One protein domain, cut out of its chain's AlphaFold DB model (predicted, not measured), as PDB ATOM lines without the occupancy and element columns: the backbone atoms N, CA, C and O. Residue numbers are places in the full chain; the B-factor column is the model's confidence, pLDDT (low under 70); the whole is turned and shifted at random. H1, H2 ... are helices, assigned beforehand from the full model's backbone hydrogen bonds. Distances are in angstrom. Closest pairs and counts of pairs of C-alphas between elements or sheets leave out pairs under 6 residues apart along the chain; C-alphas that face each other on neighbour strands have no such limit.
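What this domain is: This is residues 788 to 830 of the 830 residues of the protein "Developmental regulatory protein wetA" of Podospora comata (UniProt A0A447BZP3). A long helix, H1, and a helix half as many residues long, H2, meet near their ends and make an open V with a small turn at its corner. Residues 788 to 804 of H1 and residues 820 to 830 stand free as its two arms. The printed part has 43 residues with two named helices, H1 then H2, and no named strand; its class is all helix. It is loose, with a radius of gyration of the C-alphas of 13.2 A, and flat, spanning 34 by 31 by 9 A.

Where its parts are: H1, residues 788 to 811, is 34.3 A long from C-alpha 788 at (-22.935, 14.407, -21.540) to C-alpha 811 at (-34.592, 39.228, -42.151). H2, residues 816 to 827, is 16.6 A long and ends with C-alpha 827 at (-13.669, 25.042, -44.594).

How they stand to each other: H1 and H2 only just touch, with 3 pairs of C-alphas within 8 A, and touch only at the corner by their tight link of 4 residues. H1 touches H2 with residues 806 to 810 alone, and H2 touches H1 with residue 816 alone; the closest C-alphas of the two helices, those of Glu 810 and Leu 816, are 6.7 A apart. The helices run opposite ways at a steep tilt of 50 degrees. In H1 and H2 every O i to N i+4 pair is within hydrogen-bond range.

The domain as a whole: The two C-alphas farthest apart, those of Leu 788 and Gly 813, are 37.7 A apart. The printed part has no cut and ends at Val 830, the chain's last residue. Its mean pLDDT is 90.4; residues 829 to 830 are under 70.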
ATOM      1  N   LEU A 788     -22.023  14.664 -20.420       86.81
ATOM      2  CA  LEU A 788     -22.935  14.407 -21.540       86.81
ATOM      3  C   LEU A 788     -24.138  15.368 -21.557       86.81
ATOM      4  O   LEU A 788     -24.571  15.811 -22.618       86.81
ATOM      5  N   ARG A 789     -24.671  15.731 -20.381       92.25
ATOM      6  CA  ARG A 789     -25.745  16.727 -20.277       92.25
ATOM      7  C   ARG A 789     -25.281  18.134 -20.670       92.25
ATOM      8  O   ARG A 789     -25.960  18.761 -21.474       92.25
ATOM      9  N   ARG A 790     -24.160  18.623 -20.128       92.75
ATOM     10  CA  ARG A 790     -23.608  19.952 -20.468       92.75
ATOM     11  C   ARG A 790     -23.209  20.037 -21.940       92.75
ATOM     12  O   ARG A 790     -23.440  21.053 -22.575       92.75
ATOM     13  N   GLU A 791     -22.648  18.958 -22.472       92.00
ATOM     14  CA  GLU A 791     -22.240  18.810 -23.869       92.00
ATOM     15  C   GLU A 791     -23.453  18.840 -24.811       92.00
ATOM     16  O   GLU A 791     -23.463  19.591 -25.786       92.00
ATOM     17  N   LYS A 792     -24.542  18.137 -24.457       94.56
ATOM     18  CA  LYS A 792     -25.825  18.255 -25.164       94.56
ATOM     19  C   LYS A 792     -26.406  19.670 -25.081       94.56
ATOM     20  O   LYS A 792     -26.805  20.208 -26.108       94.56
ATOM     21  N   GLU A 793     -26.436  20.279 -23.895       94.69
ATOM     22  CA  GLU A 793     -26.941  21.649 -23.693       94.69
ATOM     23  C   GLU A 793     -26.085  22.701 -24.436       94.69
ATOM     24  O   GLU A 793     -26.614  23.722 -24.870       94.69
ATOM     25  N   ALA A 794     -24.788  22.446 -24.649       93.88
ATOM     26  CA  ALA A 794     -23.913  23.278 -25.477       93.88
ATOM     27  C   ALA A 794     -24.177  23.088 -26.983       93.88
ATOM     28  O   ALA A 794     -24.342  24.076 -27.697       93.88
ATOM     29  N   LYS A 795     -24.291  21.840 -27.466       94.69
ATOM     30  CA  LYS A 795     -24.611  21.545 -28.877       94.69
ATOM     31  C   LYS A 795     -26.003  22.052 -29.275       94.69
ATOM     32  O   LYS A 795     -26.189  22.535 -30.389       94.69
ATOM     33  N   GLU A 796     -26.966  22.000 -28.356       96.25
ATOM     34  CA  GLU A 796     -28.309  22.554 -28.552       96.25
ATOM     35  C   GLU A 796     -28.281  24.085 -28.686       96.25
ATOM     36  O   GLU A 796     -28.859  24.610 -29.638       96.25
ATOM     37  N   LYS A 797     -27.515  24.789 -27.836       96.81
ATOM     38  CA  LYS A 797     -27.280  26.240 -27.961       96.81
ATOM     39  C   LYS A 797     -26.537  26.635 -29.238       96.81
ATOM     40  O   LYS A 797     -26.862  27.661 -29.822       96.81
ATOM     41  N   ALA A 798     -25.558  25.845 -29.683       94.44
ATOM     42  CA  ALA A 798     -24.842  26.109 -30.934       94.44
ATOM     43  C   ALA A 798     -25.791  26.050 -32.146       94.44
ATOM     44  O   ALA A 798     -25.763  26.936 -33.000       94.44
ATOM     45  N   ARG A 799     -26.702  25.064 -32.173       95.81
ATOM     46  CA  ARG A 799     -27.771  24.990 -33.183       95.81
ATOM     47  C   ARG A 799     -28.731  26.180 -33.087       95.81
ATOM     48  O   ARG A 799     -29.013  26.801 -34.101       95.81
ATOM     49  N   GLU A 800     -29.185  26.519 -31.879       97.38
ATOM     50  CA  GLU A 800     -30.069  27.669 -31.621       97.38
ATOM     51  C   GLU A 800     -29.428  29.006 -32.058       97.38
ATOM     52  O   GLU A 800     -30.119  29.922 -32.505       97.38
ATOM     53  N   PHE A 801     -28.098  29.121 -31.965       96.94
ATOM     54  CA  PHE A 801     -27.344  30.272 -32.458       96.94
ATOM     55  C   PHE A 801     -27.263  30.306 -33.992       96.94
ATOM     56  O   PHE A 801     -27.563  31.351 -34.566       96.94
ATOM     57  N   LYS A 802     -26.942  29.187 -34.670       95.50
ATOM     58  CA  LYS A 802     -26.935  29.145 -36.149       95.50
ATOM     59  C   LYS A 802     -28.336  29.389 -36.732       95.50
ATOM     60  O   LYS A 802     -28.458  30.119 -37.710       95.50
ATOM     61  N   GLU A 803     -29.393  28.890 -36.084       96.31
ATOM     62  CA  GLU A 803     -30.793  29.170 -36.448       96.31
ATOM     63  C   GLU A 803     -31.142  30.664 -36.310       96.31
ATOM     64  O   GLU A 803     -31.700  31.259 -37.236       96.31
ATOM     65  N   ARG A 804     -30.763  31.312 -35.194       97.00
ATOM     66  CA  ARG A 804     -30.934  32.769 -35.033       97.00
ATOM     67  C   ARG A 804     -30.140  33.569 -36.061       97.00
ATOM     68  O   ARG A 804     -30.664  34.560 -36.561       97.00
ATOM     69  N   LEU A 805     -28.905  33.165 -36.359       96.56
ATOM     70  CA  LEU A 805     -28.046  33.858 -37.315       96.56
ATOM     71  C   LEU A 805     -28.616  33.770 -38.736       96.56
ATOM     72  O   LEU A 805     -28.765  34.803 -39.379       96.56
ATOM     73  N   ALA A 806     -29.020  32.576 -39.182       95.38
ATOM     74  CA  ALA A 806     -29.676  32.393 -40.476       95.38
ATOM     75  C   ALA A 806     -30.943  33.259 -40.587       95.38
ATOM     76  O   ALA A 806     -31.095  34.019 -41.539       95.38
ATOM     77  N   ARG A 807     -31.802  33.248 -39.560       96.12
ATOM     78  CA  ARG A 807     -33.015  34.076 -39.538       96.12
ATOM     79  C   ARG A 807     -32.729  35.585 -39.504       96.12
ATOM     80  O   ARG A 807     -33.517  36.363 -40.036       96.12
ATOM     81  N   ALA A 808     -31.633  36.020 -38.883       97.00
ATOM     82  CA  ALA A 808     -31.216  37.422 -38.888       97.00
ATOM     83  C   ALA A 808     -30.682  37.858 -40.264       97.00
ATOM     84  O   ALA A 808     -30.982  38.963 -40.709       97.00
ATOM     85  N   VAL A 809     -29.946  36.981 -40.955       95.94
ATOM     86  CA  VAL A 809     -29.476  37.203 -42.332       95.94
ATOM     87  C   VAL A 809     -30.661  37.255 -43.301       95.94
ATOM     88  O   VAL A 809     -30.772  38.217 -44.055       95.94
ATOM     89  N   GLU A 810     -31.600  36.309 -43.210       96.38
ATOM     90  CA  GLU A 810     -32.855  36.302 -43.978       96.38
ATOM     91  C   GLU A 810     -33.667  37.593 -43.755       96.38
ATOM     92  O   GLU A 810     -34.060  38.259 -44.713       96.38
ATOM     93  N   ALA A 811     -33.862  38.005 -42.495       96.12
ATOM     94  CA  ALA A 811     -34.592  39.228 -42.151       96.12
ATOM     95  C   ALA A 811     -33.899  40.518 -42.632       96.12
ATOM     96  O   ALA A 811     -34.576  41.514 -42.882       96.12
ATOM     97  N   ALA A 812     -32.573  40.502 -42.793       96.62
ATOM     98  CA  ALA A 812     -31.802  41.596 -43.384       96.62
ATOM     99  C   ALA A 812     -31.812  41.593 -44.930       96.62
ATOM    100  O   ALA A 812     -31.168  42.446 -45.543       96.62
ATOM    101  N   GLY A 813     -32.500  40.640 -45.572       97.31
ATOM    102  CA  GLY A 813     -32.461  40.448 -47.027       97.31
ATOM    103  C   GLY A 813     -31.134  39.872 -47.537       97.31
ATOM    104  O   GLY A 813     -30.818  40.003 -48.719       97.31
ATOM    105  N   GLY A 814     -30.340  39.266 -46.652       96.19
ATOM    106  CA  GLY A 814     -29.089  38.602 -46.990       96.19
ATOM    107  C   GLY A 814     -29.328  37.241 -47.642       96.19
ATOM    108  O   GLY A 814     -30.108  36.425 -47.157       96.19
ATOM    109  N   ASP A 815     -28.627  36.993 -48.745       94.31
ATOM    110  CA  ASP A 815     -28.703  35.740 -49.492       94.31
ATOM    111  C   ASP A 815     -27.966  34.620 -48.737       94.31
ATOM    112  O   ASP A 815     -26.736  34.528 -48.781       94.31
ATOM    113  N   LEU A 816     -28.726  33.780 -48.023       92.31
ATOM    114  CA  LEU A 816     -28.205  32.667 -47.218       92.31
ATOM    115  C   LEU A 816     -27.282  31.740 -48.014       92.31
ATOM    116  O   LEU A 816     -26.291  31.259 -47.468       92.31
ATOM    117  N   LYS A 817     -27.558  31.547 -49.310       91.44
ATOM    118  CA  LYS A 817     -26.758  30.665 -50.161       91.44
ATOM    119  C   LYS A 817     -25.313  31.156 -50.285       91.44
ATOM    120  O   LYS A 817     -24.384  30.360 -50.245       91.44
ATOM    121  N   ARG A 818     -25.112  32.476 -50.354       88.38
ATOM    122  CA  ARG A 818     -23.773  33.087 -50.377       88.38
ATOM    123  C   ARG A 818     -23.042  32.988 -49.042       88.38
ATOM    124  O   ARG A 818     -21.823  33.114 -49.022       88.38
ATOM    125  N   LEU A 819     -23.762  32.793 -47.936       86.25
ATOM    126  CA  LEU A 819     -23.143  32.548 -46.636       86.25
ATOM    127  C   LEU A 819     -22.641  31.100 -46.541       86.25
ATOM    128  O   LEU A 819     -21.523  30.899 -46.082       86.25
ATOM    129  N   GLU A 820     -23.407  30.124 -47.039       88.75
ATOM    130  CA  GLU A 820     -22.958  28.726 -47.164       88.75
ATOM    131  C   GLU A 820     -21.788  28.581 -48.150       88.75
ATOM    132  O   GLU A 820     -20.772  27.999 -47.783       88.75
ATOM    133  N   GLU A 821     -21.848  29.211 -49.331       88.38
ATOM    134  CA  GLU A 821     -20.733  29.231 -50.300       88.38
ATOM    135  C   GLU A 821     -19.427  29.812 -49.698       88.38
ATOM    136  O   GLU A 821     -18.328  29.429 -50.105       88.38
ATOM    137  N   VAL A 822     -19.519  30.703 -48.698       86.88
ATOM    138  CA  VAL A 822     -18.362  31.254 -47.961       86.88
ATOM    139  C   VAL A 822     -17.962  30.392 -46.754       86.88
ATOM    140  O   VAL A 822     -16.772  30.288 -46.464       86.88
ATOM    141  N   GLU A 823     -18.906  29.751 -46.059       86.12
ATOM    142  CA  GLU A 823     -18.620  28.821 -44.953       86.12
ATOM    143  C   GLU A 823     -17.904  27.558 -45.471       86.12
ATOM    144  O   GLU A 823     -16.892  27.151 -44.899       86.12
ATOM    145  N   GLU A 824     -18.342  27.004 -46.607       84.69
ATOM    146  CA  GLU A 824     -17.658  25.902 -47.303       84.69
ATOM    147  C   GLU A 824     -16.316  26.345 -47.904       84.69
ATOM    148  O   GLU A 824     -15.311  25.645 -47.759       84.69
ATOM    149  N   GLY A 825     -16.257  27.536 -48.513       83.50
ATOM    150  CA  GLY A 825     -15.018  28.099 -49.061       83.50
ATOM    151  C   GLY A 825     -13.930  28.353 -48.009       83.50
ATOM    152  O   GLY A 825     -12.746  28.233 -48.314       83.50
ATOM    153  N   LEU A 826     -14.315  28.656 -46.764       80.06
ATOM    154  CA  LEU A 826     -13.396  28.756 -45.623       80.06
ATOM    155  C   LEU A 826     -13.025  27.383 -45.042       80.06
ATOM    156  O   LEU A 826     -11.895  27.209 -44.593       80.06
ATOM    157  N   ALA A 827     -13.934  26.405 -45.068       76.94
ATOM    158  CA  ALA A 827     -13.669  25.042 -44.594       76.94
ATOM    159  C   ALA A 827     -12.730  24.238 -45.518       76.94
ATOM    160  O   ALA A 827     -12.079  23.304 -45.059       76.94
ATOM    161  N   LEU A 828     -12.651  24.607 -46.801       77.75
ATOM    162  CA  LEU A 828     -11.755  24.022 -47.811       77.75
ATOM    163  C   LEU A 828     -10.539  24.917 -48.135       77.75
ATOM    164  O   LEU A 828      -9.828  24.657 -49.105       77.75
ATOM    165  N   GLY A 829     -10.332  25.997 -47.371       61.81
ATOM    166  CA  GLY A 829      -9.435  27.111 -47.710       61.81
ATOM    167  C   GLY A 829      -8.268  27.352 -46.745       61.81
ATOM    168  O   GLY A 829      -7.804  28.491 -46.664       61.81
ATOM    169  N   VAL A 830      -7.824  26.325 -46.007       46.94
ATOM    170  CA  VAL A 830      -6.674  26.353 -45.075       46.94
ATOM    171  C   VAL A 830      -5.809  25.113 -45.276       46.94
ATOM    172  O   VAL A 830      -6.390  24.008 -45.241       46.94
TER     173      VAL A 830